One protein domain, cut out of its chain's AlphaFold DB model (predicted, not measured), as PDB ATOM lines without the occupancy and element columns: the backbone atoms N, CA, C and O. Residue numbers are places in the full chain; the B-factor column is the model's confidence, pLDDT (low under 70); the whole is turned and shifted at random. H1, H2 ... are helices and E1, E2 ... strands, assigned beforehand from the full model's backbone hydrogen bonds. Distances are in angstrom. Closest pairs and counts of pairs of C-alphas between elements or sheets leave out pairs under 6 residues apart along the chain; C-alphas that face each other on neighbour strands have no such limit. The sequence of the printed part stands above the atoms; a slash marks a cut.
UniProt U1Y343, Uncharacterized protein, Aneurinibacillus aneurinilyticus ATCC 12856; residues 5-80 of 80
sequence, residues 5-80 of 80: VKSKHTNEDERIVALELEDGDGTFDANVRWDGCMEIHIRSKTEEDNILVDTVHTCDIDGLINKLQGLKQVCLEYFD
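AT A GLANCE: This is residues 5 to 80 of the 80 residues of an uncharacterized protein of Aneurinibacillus aneurinilyticus ATCC 12856 (UniProt U1Y343). A twisted sheet of five strands has a helical arm sticking out at its E5 edge, residues 61 to 80, of which 61 to 79 belong to H1. The printed part has 76 residues, with five named strands and one named helix in the order E1 E2 E3 E4 E5 H1 along the chain, and the strands stand side by side in the order E1 E2 E3 E4 E5 as a meander, each strand the antiparallel neighbour of the one before. The mixed, extended whole has a radius of gyration of the C-alphas of 17.7 A and spans 55 by 41 by 16 A.

HOW THE PARTS SIT: E1, residues 5 to 10, and E2, residues 16 to 23, form a hairpin, with N 9 and O 18 at 2.9 A. E3, residues 28 to 33, forms a hairpin with E2, with N 21 and O 30 at 2.9 A. E4, residues 38 to 45, forms a hairpin with E3, with N 31 and O 39 at 2.9 A. E5, residues 50 to 57, forms a hairpin with E4, with N 42 and O 54 at 2.9 A, and bends by 55 degrees at residue 53. H1, residues 58 to 79, only grazes the sheet, with residues 58 to 60; 16 of 18 O i to N i+4 pairs are within hydrogen-bond range.

IN THESE COORDINATES: E1 begins at C-alpha 5 (-9.849, -14.745, -19.349). H1, 30.9 A long, ends at C-alpha 79 (-5.203, -60.386, -10.904).

THE WHOLE: The farthest C-alphas, Glu 12 and Asp 80, are 58.3 A apart. The printed part has no cut, and residue 80 has pLDDT under 70.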
ATOM      1  N   VAL A   5      -9.430 -14.922 -17.952       96.69
ATOM      2  CA  VAL A   5      -9.849 -14.745 -19.349       96.69
ATOM      3  C   VAL A   5      -8.891 -13.774 -20.031       96.69
ATOM      4  O   VAL A   5      -8.794 -12.617 -19.617       96.69
ATOM      5  N   LYS A   6      -8.205 -14.239 -21.073       96.62
ATOM      6  CA  LYS A   6      -7.280 -13.446 -21.890       96.62
ATOM      7  C   LYS A   6      -7.997 -12.794 -23.060       96.62
ATOM      8  O   LYS A   6      -7.786 -11.612 -23.321       96.62
ATOM      9  N   SER A   7      -8.888 -13.535 -23.710       97.50
ATOM     10  CA  SER A   7      -9.694 -13.028 -24.813       97.50
ATOM     11  C   SER A   7     -11.078 -13.676 -24.839       97.50
ATOM     12  O   SER A   7     -11.327 -14.723 -24.231       97.50
ATOM     13  N   LYS A   8     -12.012 -12.990 -25.500       97.94
ATOM     14  CA  LYS A   8     -13.379 -13.451 -25.728       97.94
ATOM     15  C   LYS A   8     -13.661 -13.347 -27.212       97.94
ATOM     16  O   LYS A   8     -13.447 -12.288 -27.796       97.94
ATOM     17  N   HIS A   9     -14.200 -14.413 -27.775       97.25
ATOM     18  CA  HIS A   9     -14.596 -14.467 -29.174       97.25
ATOM     19  C   HIS A   9     -16.117 -14.461 -29.247       97.25
ATOM     20  O   HIS A   9     -16.763 -15.289 -28.597       97.25
ATOM     21  N   THR A  10     -16.689 -13.523 -30.000       97.94
ATOM     22  CA  THR A  10     -18.140 -13.408 -30.195       97.94
ATOM     23  C   THR A  10     -18.553 -13.777 -31.615       97.94
ATOM     24  O   THR A  10     -17.772 -13.632 -32.551       97.94
ATOM     25  N   ASN A  11     -19.785 -14.260 -31.781       96.00
ATOM     26  CA  ASN A  11     -20.398 -14.444 -33.097       96.00
ATOM     27  C   ASN A  11     -21.065 -13.145 -33.603       96.00
ATOM     28  O   ASN A  11     -20.961 -12.097 -32.968       96.00
ATOM     29  N   GLU A  12     -21.773 -13.230 -34.735       96.94
ATOM     30  CA  GLU A  12     -22.510 -12.109 -35.350       96.94
ATOM     31  C   GLU A  12     -23.633 -11.543 -34.459       96.94
ATOM     32  O   GLU A  12     -23.959 -10.366 -34.568       96.94
ATOM     33  N   ASP A  13     -24.172 -12.349 -33.534       97.44
ATOM     34  CA  ASP A  13     -25.171 -11.934 -32.535       97.44
ATOM     35  C   ASP A  13     -24.536 -11.376 -31.242       97.44
ATOM     36  O   ASP A  13     -25.201 -11.297 -30.207       97.44
ATOM     37  N   GLU A  14     -23.232 -11.082 -31.252       95.94
ATOM     38  CA  GLU A  14     -22.441 -10.630 -30.094       95.94
ATOM     39  C   GLU A  14     -22.407 -11.618 -28.908       95.94
ATOM     40  O   GLU A  14     -22.016 -11.274 -27.788       95.94
ATOM     41  N   ARG A  15     -22.767 -12.887 -29.126       96.62
ATOM     42  CA  ARG A  15     -22.696 -13.932 -28.094       96.62
ATOM     43  C   ARG A  15     -21.292 -14.498 -28.016       96.62
ATOM     44  O   ARG A  15     -20.693 -14.801 -29.042       96.62
ATOM     45  N   ILE A  16     -20.794 -14.712 -26.798       97.12
ATOM     46  CA  ILE A  16     -19.502 -15.371 -26.569       97.12
ATOM     47  C   ILE A  16     -19.596 -16.825 -27.042       97.12
ATOM     48  O   ILE A  16     -20.405 -17.594 -26.523       97.12
ATOM     49  N   VAL A  17     -18.754 -17.192 -28.003       97.12
ATOM     50  CA  VAL A  17     -18.675 -18.543 -28.578       97.12
ATOM     51  C   VAL A  17     -17.368 -19.260 -28.258       97.12
ATOM     52  O   VAL A  17     -17.323 -20.489 -28.326       97.12
ATOM     53  N   ALA A  18     -16.326 -18.520 -27.876       97.44
ATOM     54  CA  ALA A  18     -15.095 -19.094 -27.351       97.44
ATOM     55  C   ALA A  18     -14.375 -18.148 -26.379       97.44
ATOM     56  O   ALA A  18     -14.576 -16.929 -26.401       97.44
ATOM     57  N   LEU A  19     -13.536 -18.725 -25.524       97.81
ATOM     58  CA  LEU A  19     -12.673 -18.036 -24.570       97.81
ATOM     59  C   LEU A  19     -11.247 -18.564 -24.697       97.81
ATOM     60  O   LEU A  19     -11.053 -19.774 -24.774       97.81
ATOM     61  N   GLU A  20     -10.274 -17.662 -24.625       97.44
ATOM     62  CA  GLU A  20      -8.889 -18.023 -24.315       97.44
ATOM     63  C   GLU A  20      -8.639 -17.728 -22.841       97.44
ATOM     64  O   GLU A  20      -8.949 -16.639 -22.335       97.44
ATOM     65  N   LEU A  21      -8.101 -18.715 -22.142       96.81
ATOM     66  CA  LEU A  21      -7.863 -18.691 -20.709       96.81
ATOM     67  C   LEU A  21      -6.395 -18.997 -20.442       96.81
ATOM     68  O   LEU A  21      -5.777 -19.772 -21.158       96.81
ATOM     69  N   GLU A  22      -5.858 -18.426 -19.377       95.81
ATOM     70  CA  GLU A  22      -4.515 -18.729 -18.883       95.81
ATOM     71  C   GLU A  22      -4.583 -18.833 -17.363       95.81
ATOM     72  O   GLU A  22      -5.373 -18.129 -16.717       95.81
ATOM     73  N   ASP A  23      -3.810 -19.735 -16.778       94.62
ATOM     74  CA  ASP A  23      -3.709 -19.834 -15.335       94.62
ATOM     75  C   ASP A  23      -2.730 -18.803 -14.750       94.62
ATOM     76  O   ASP A  23      -2.089 -18.020 -15.449       94.62
ATOM     77  N   GLY A  24      -2.695 -18.710 -13.421       89.94
ATOM     78  CA  GLY A  24      -2.033 -17.598 -12.734       89.94
ATOM     79  C   GLY A  24      -0.514 -17.532 -12.925       89.94
ATOM     80  O   GLY A  24       0.047 -16.443 -12.827       89.94
ATOM     81  N   ASP A  25       0.138 -18.667 -13.170       87.12
ATOM     82  CA  ASP A  25       1.572 -18.753 -13.467       87.12
ATOM     83  C   ASP A  25       1.849 -18.969 -14.965       87.12
ATOM     84  O   ASP A  25       3.004 -18.895 -15.392       87.12
ATOM     85  N   GLY A  26       0.798 -19.155 -15.772       85.88
ATOM     86  CA  GLY A  26       0.802 -19.366 -17.215       85.88
ATOM     87  C   GLY A  26       1.468 -20.668 -17.652       85.88
ATOM     88  O   GLY A  26       1.958 -20.743 -18.781       85.88
ATOM     89  N   THR A  27       1.573 -21.650 -16.759       89.38
ATOM     90  CA  THR A  27       1.974 -23.017 -17.110       89.38
ATOM     91  C   THR A  27       0.899 -23.701 -17.956       89.38
ATOM     92  O   THR A  27       1.223 -24.563 -18.778       89.38
ATOM     93  N   PHE A  28      -0.358 -23.283 -17.806       93.19
ATOM     94  CA  PHE A  28      -1.476 -23.781 -18.588       93.19
ATOM     95  C   PHE A  28      -2.216 -22.642 -19.286       93.19
ATOM     96  O   PHE A  28      -2.558 -21.619 -18.689       93.19
ATOM     97  N   ASP A  29      -2.544 -22.860 -20.554       95.38
ATOM     98  CA  ASP A  29      -3.506 -22.042 -21.282       95.38
ATOM     99  C   ASP A  29      -4.560 -22.937 -21.935       95.38
ATOM    100  O   ASP A  29      -4.355 -24.141 -22.085       95.38
ATOM    101  N   ALA A  30      -5.736 -22.391 -22.219       96.25
ATOM    102  CA  ALA A  30      -6.830 -23.182 -22.755       96.25
ATOM    103  C   ALA A  30      -7.711 -22.394 -23.715       96.25
ATOM    104  O   ALA A  30      -8.095 -21.254 -23.438       96.25
ATOM    105  N   ASN A  31      -8.119 -23.069 -24.786       96.44
ATOM    106  CA  ASN A  31      -9.197 -22.630 -25.659       96.44
ATOM    107  C   ASN A  31     -10.471 -23.361 -25.258       96.44
ATOM    108  O   ASN A  31     -10.522 -24.589 -25.288       96.44
ATOM    109  N   VAL A  32     -11.510 -22.614 -24.897       95.19
ATOM    110  CA  VAL A  32     -12.808 -23.169 -24.498       95.19
ATOM    111  C   VAL A  32     -13.866 -22.708 -25.476       95.19
ATOM    112  O   VAL A  32     -14.015 -21.511 -25.710       95.19
ATOM    113  N   ARG A  33     -14.628 -23.652 -26.020       94.81
ATOM    114  CA  ARG A  33     -15.765 -23.375 -26.897       94.81
ATOM    115  C   ARG A  33     -17.081 -23.438 -26.127       94.81
ATOM    116  O   ARG A  33     -17.187 -24.058 -25.071       94.81
ATOM    117  N   TRP A  34     -18.107 -22.794 -26.677       93.12
ATOM    118  CA  TRP A  34     -19.454 -22.739 -26.095       93.12
ATOM    119  C   TRP A  34     -20.116 -24.111 -25.887       93.12
ATOM    120  O   TRP A  34     -21.009 -24.231 -25.053       93.12
ATOM    121  N   ASP A  35     -19.688 -25.130 -26.633       89.81
ATOM    122  CA  ASP A  35     -20.168 -26.514 -26.543       89.81
ATOM    123  C   ASP A  35     -19.529 -27.301 -25.382       89.81
ATOM    124  O   ASP A  35     -19.832 -28.477 -25.191       89.81
ATOM    125  N   GLY A  36     -18.652 -26.665 -24.599       83.50
ATOM    126  CA  GLY A  36     -17.938 -27.293 -23.491       83.50
ATOM    127  C   GLY A  36     -16.683 -28.059 -23.913       83.50
ATOM    128  O   GLY A  36     -15.979 -28.559 -23.038       83.50
ATOM    129  N   CYS A  37     -16.359 -28.120 -25.210       89.81
ATOM    130  CA  CYS A  37     -15.076 -28.650 -25.658       89.81
ATOM    131  C   CYS A  37     -13.955 -27.673 -25.301       89.81
ATOM    132  O   CYS A  37     -14.046 -26.467 -25.548       89.81
ATOM    133  N   MET A  38     -12.880 -28.221 -24.749       93.25
ATOM    134  CA  MET A  38     -11.696 -27.469 -24.350       93.25
ATOM    135  C   MET A  38     -10.436 -28.142 -24.877       93.25
ATOM    136  O   MET A  38     -10.301 -29.364 -24.768       93.25
ATOM    137  N   GLU A  39      -9.514 -27.330 -25.372       94.94
ATOM    138  CA  GLU A  39      -8.128 -27.694 -25.651       94.94
ATOM    139  C   GLU A  39      -7.283 -27.074 -24.541       94.94
ATOM    140  O   GLU A  39      -7.246 -25.852 -24.411       94.94
ATOM    141  N   ILE A  40      -6.673 -27.905 -23.695       94.06
ATOM    142  CA  ILE A  40      -5.788 -27.455 -22.618       94.06
ATOM    143  C   ILE A  40      -4.353 -27.658 -23.079       94.06
ATOM    144  O   ILE A  40      -3.914 -28.786 -23.301       94.06
ATOM    145  N   HIS A  41      -3.618 -26.565 -23.183       94.38
ATOM    146  CA  HIS A  41      -2.218 -26.533 -23.549       94.38
ATOM    147  C   HIS A  41      -1.353 -26.598 -22.295       94.38
ATOM    148  O   HIS A  41      -1.506 -25.800 -21.368       94.38
ATOM    149  N   ILE A  42      -0.424 -27.550 -22.275       93.19
ATOM    150  CA  ILE A  42       0.557 -27.697 -21.201       93.19
ATOM    151  C   ILE A  42       1.867 -27.117 -21.697       93.19
ATOM    152  O   ILE A  42       2.381 -27.543 -22.736       93.19
ATOM    153  N   ARG A  43       2.431 -26.168 -20.952       90.69
ATOM    154  CA  ARG A  43       3.692 -25.534 -21.325       90.69
ATOM    155  C   ARG A  43       4.812 -25.823 -20.341       90.69
ATOM    156  O   ARG A  43       4.610 -25.905 -19.134       90.69
ATOM    157  N   SER A  44       6.020 -25.922 -20.881       89.50
ATOM    158  CA  SER A  44       7.255 -25.914 -20.105       89.50
ATOM    159  C   SER A  44       7.833 -24.508 -20.141       89.50
ATOM    160  O   SER A  44       8.269 -24.041 -21.197       89.50
ATOM    161  N   LYS A  45       7.850 -23.854 -18.978       85.62
ATOM    162  CA  LYS A  45       8.478 -22.545 -18.791       85.62
ATOM    163  C   LYS A  45       9.906 -22.697 -18.288       85.62
ATOM    164  O   LYS A  45      10.148 -23.365 -17.283       85.62
ATOM    165  N   THR A  46      10.831 -22.040 -18.970       85.06
ATOM    166  CA  THR A  46      12.196 -21.785 -18.504       85.06
ATOM    167  C   THR A  46      12.400 -20.272 -18.394       85.06
ATOM    168  O   THR A  46      11.479 -19.497 -18.650       85.06
ATOM    169  N   GLU A  47      13.589 -19.824 -17.982       82.44
ATOM    170  CA  GLU A  47      13.901 -18.385 -17.966       82.44
ATOM    171  C   GLU A  47      13.886 -17.761 -19.371       82.44
ATOM    172  O   GLU A  47      13.603 -16.573 -19.509       82.44
ATOM    173  N   GLU A  48      14.160 -18.558 -20.406       85.12
ATOM    174  CA  GLU A  48      14.319 -18.086 -21.786       85.12
ATOM    175  C   GLU A  48      13.126 -18.452 -22.683       85.12
ATOM    176  O   GLU A  48      12.844 -17.729 -23.637       85.12
ATOM    177  N   ASP A  49      12.385 -19.517 -22.353       87.12
ATOM    178  CA  ASP A  49      11.383 -20.107 -23.241       87.12
ATOM    179  C   ASP A  49      10.044 -20.439 -22.558       87.12
ATOM    180  O   ASP A  49       9.940 -20.654 -21.348       87.12
ATOM    181  N   ASN A  50       8.998 -20.551 -23.383       85.88
ATOM    182  CA  ASN A  50       7.676 -21.042 -22.988       85.88
ATOM    183  C   ASN A  50       7.102 -21.983 -24.062       85.88
ATOM    184  O   ASN A  50       6.303 -21.579 -24.918       85.88
ATOM    185  N   ILE A  51       7.554 -23.236 -24.042       91.25
ATOM    186  CA  ILE A  51       7.339 -24.213 -25.118       91.25
ATOM    187  C   ILE A  51       6.066 -25.017 -24.848       91.25
ATOM    188  O   ILE A  51       5.870 -25.512 -23.740       91.25
ATOM    189  N   LEU A  52       5.221 -25.177 -25.872       91.19
ATOM    190  CA  LEU A  52       4.094 -26.110 -25.833       91.19
ATOM    191  C   LEU A  52       4.623 -27.545 -25.763       91.19
ATOM    192  O   LEU A  52       5.319 -27.995 -26.671       91.19
ATOM    193  N   VAL A  53       4.290 -28.246 -24.686       93.38
ATOM    194  CA  VAL A  53       4.708 -29.632 -24.450       93.38
ATOM    195  C   VAL A  53       3.645 -30.599 -24.941       93.38
ATOM    196  O   VAL A  53       3.975 -31.592 -25.581       93.38
ATOM    197  N   ASP A  54       2.382 -30.315 -24.631       91.75
ATOM    198  CA  ASP A  54       1.276 -31.216 -24.932       91.75
ATOM    199  C   ASP A  54      -0.055 -30.460 -25.036       91.75
ATOM    200  O   ASP A  54      -0.174 -29.309 -24.606       91.75
ATOM    201  N   THR A  55      -1.065 -31.110 -25.613       92.00
ATOM    202  CA  THR A  55      -2.435 -30.604 -25.723       92.00
ATOM    203  C   THR A  55      -3.440 -31.682 -25.351       92.00
ATOM    204  O   THR A  55      -3.577 -32.703 -26.026       92.00
ATOM    205  N   VAL A  56      -4.208 -31.419 -24.299       90.56
ATOM    206  CA  VAL A  56      -5.297 -32.289 -23.859       90.56
ATOM    207  C   VAL A  56      -6.606 -31.799 -24.460       90.56
ATOM    208  O   VAL A  56      -7.074 -30.703 -24.153       90.56
ATOM    209  N   HIS A  57      -7.235 -32.645 -25.270       90.81
ATOM    210  CA  HIS A  57      -8.572 -32.406 -25.798       90.81
ATOM    211  C   HIS A  57      -9.590 -33.008 -24.832       90.81
ATOM    212  O   HIS A  57      -9.720 -34.224 -24.701       90.81
ATOM    213  N   THR A  58     -10.309 -32.153 -24.113       87.31
ATOM    214  CA  THR A  58     -11.258 -32.603 -23.081       87.31
ATOM    215  C   THR A  58     -12.428 -33.403 -23.648       87.31
ATOM    216  O   THR A  58     -12.949 -34.272 -22.956       87.31
ATOM    217  N   CYS A  59     -12.779 -33.203 -24.923       83.50
ATOM    218  CA  CYS A  59     -13.766 -34.030 -25.622       83.50
ATOM    219  C   CYS A  59     -13.365 -35.512 -25.707       83.50
ATOM    220  O   CYS A  59     -14.234 -36.377 -25.804       83.50
ATOM    221  N   ASP A  60     -12.071 -35.817 -25.611       83.50
ATOM    222  CA  ASP A  60     -11.557 -37.185 -25.673       83.50
ATOM    223  C   ASP A  60     -11.444 -37.830 -24.282       83.50
ATOM    224  O   ASP A  60     -11.294 -39.053 -24.174       83.50
ATOM    225  N   ILE A  61     -11.540 -37.035 -23.206       85.00
ATOM    226  CA  ILE A  61     -11.345 -37.498 -21.824       85.00
ATOM    227  C   ILE A  61     -12.422 -38.499 -21.423       85.00
ATOM    228  O   ILE A  61     -12.086 -39.544 -20.873       85.00
ATOM    229  N   ASP A  62     -13.693 -38.243 -21.731       81.94
ATOM    230  CA  ASP A  62     -14.774 -39.170 -21.375       81.94
ATOM    231  C   ASP A  62     -14.581 -40.536 -22.052       81.94
ATOM    232  O   ASP A  62     -14.714 -41.593 -21.429       81.94
ATOM    233  N   GLY A  63     -14.175 -40.527 -23.326       84.56
ATOM    234  CA  GLY A  63     -13.825 -41.740 -24.061       84.56
ATOM    235  C   GLY A  63     -12.622 -42.469 -23.455       84.56
ATOM    236  O   GLY A  63     -12.635 -43.698 -23.341       84.56
ATOM    237  N   LEU A  64     -11.592 -41.728 -23.038       87.19
ATOM    238  CA  LEU A  64     -10.420 -42.283 -22.366       87.19
ATOM    239  C   LEU A  64     -10.773 -42.880 -20.995       87.19
ATOM    240  O   LEU A  64     -10.360 -44.003 -20.713       87.19
ATOM    241  N   ILE A  65     -11.570 -42.192 -20.173       91.44
ATOM    242  CA  ILE A  65     -12.038 -42.684 -18.868       91.44
ATOM    243  C   ILE A  65     -12.768 -44.014 -19.042       91.44
ATOM    244  O   ILE A  65     -12.442 -44.980 -18.352       91.44
ATOM    245  N   ASN A  66     -13.692 -44.098 -20.001       93.25
ATOM    246  CA  ASN A  66     -14.423 -45.335 -20.279       93.25
ATOM    247  C   ASN A  66     -13.476 -46.485 -20.662       93.25
ATOM    248  O   ASN A  66     -13.611 -47.602 -20.156       93.25
ATOM    249  N   LYS A  67     -12.468 -46.219 -21.504       93.62
ATOM    250  CA  LYS A  67     -11.442 -47.215 -21.862       93.62
ATOM    251  C   LYS A  67     -10.619 -47.656 -20.650       93.62
ATOM    252  O   LYS A  67     -10.377 -48.850 -20.490       93.62
ATOM    253  N   LEU A  68     -10.210 -46.723 -19.791       96.50
ATOM    254  CA  LEU A  68      -9.435 -47.014 -18.581       96.50
ATOM    255  C   LEU A  68     -10.244 -47.822 -17.559       96.50
ATOM    256  O   LEU A  68      -9.701 -48.724 -16.925       96.50
ATOM    257  N   GLN A  69     -11.540 -47.542 -17.421       96.50
ATOM    258  CA  GLN A  69     -12.439 -48.338 -16.585       96.50
ATOM    259  C   GLN A  69     -12.571 -49.772 -17.114       96.50
ATOM    260  O   GLN A  69     -12.461 -50.715 -16.331       96.50
ATOM    261  N   GLY A  70     -12.724 -49.947 -18.430       96.25
ATOM    262  CA  GLY A  70     -12.725 -51.272 -19.059       96.25
ATOM    263  C   GLY A  70     -11.406 -52.024 -18.860       96.25
ATOM    264  O   GLY A  70     -11.414 -53.188 -18.470       96.25
ATOM    265  N   LEU A  71     -10.266 -51.349 -19.044       95.75
ATOM    266  CA  LEU A  71      -8.943 -51.926 -18.780       95.75
ATOM    267  C   LEU A  71      -8.808 -52.381 -17.323       95.75
ATOM    268  O   LEU A  71      -8.367 -53.498 -17.070       95.75
ATOM    269  N   LYS A  72      -9.221 -51.538 -16.369       96.38
ATOM    270  CA  LYS A  72      -9.219 -51.882 -14.943       96.38
ATOM    271  C   LYS A  72     -10.043 -53.139 -14.675       96.38
ATOM    272  O   LYS A  72      -9.589 -53.987 -13.918       96.38
ATOM    273  N   GLN A  73     -11.224 -53.254 -15.282       96.38
ATOM    274  CA  GLN A  73     -12.089 -54.418 -15.110       96.38
ATOM    275  C   GLN A  73     -11.397 -55.705 -15.579       96.38
ATOM    276  O   GLN A  73     -11.347 -56.669 -14.824       96.38
ATOM    277  N   VAL A  74     -10.769 -55.684 -16.759       96.31
ATOM    278  CA  VAL A  74      -9.970 -56.819 -17.250       96.31
ATOM    279  C   VAL A  74      -8.821 -57.132 -16.291       96.31
ATOM    280  O   VAL A  74      -8.614 -58.283 -15.937       96.31
ATOM    281  N   CYS A  75      -8.076 -56.130 -15.819       96.62
ATOM    282  CA  CYS A  75      -6.997 -56.372 -14.861       96.62
ATOM    283  C   CYS A  75      -7.496 -57.043 -13.574       96.62
ATOM    284  O   CYS A  75      -6.836 -57.951 -13.085       96.62
ATOM    285  N   LEU A  76      -8.649 -56.625 -13.043       95.62
ATOM    286  CA  LEU A  76      -9.244 -57.251 -11.860       95.62
ATOM    287  C   LEU A  76      -9.633 -58.711 -12.121       95.62
ATOM    288  O   LEU A  76      -9.396 -59.547 -11.266       95.62
ATOM    289  N   GLU A  77     -10.140 -59.043 -13.309       95.00
ATOM    290  CA  GLU A  77     -10.503 -60.424 -13.668       95.00
ATOM    291  C   GLU A  77      -9.311 -61.392 -13.719       95.00
ATOM    292  O   GLU A  77      -9.496 -62.595 -13.546       95.00
ATOM    293  N   TYR A  78      -8.101 -60.890 -13.980       91.88
ATOM    294  CA  TYR A  78      -6.889 -61.709 -14.107       91.88
ATOM    295  C   TYR A  78      -5.948 -61.636 -12.900       91.88
ATOM    296  O   TYR A  78      -5.068 -62.490 -12.778       91.88
ATOM    297  N   PHE A  79      -6.070 -60.604 -12.064       89.88
ATOM    298  CA  PHE A  79      -5.203 -60.386 -10.904       89.88
ATOM    299  C   PHE A  79      -5.894 -60.620  -9.551       89.88
ATOM    300  O   PHE A  79      -5.220 -60.451  -8.532       89.88
ATOM    301  N   ASP A  80      -7.174 -61.007  -9.538       57.06
ATOM    302  CA  ASP A  80      -7.829 -61.637  -8.374       57.06
ATOM    303  C   ASP A  80      -7.409 -63.109  -8.200       57.06
ATOM    304  O   ASP A  80      -7.354 -63.854  -9.210       57.06
TER     305      ASP A  80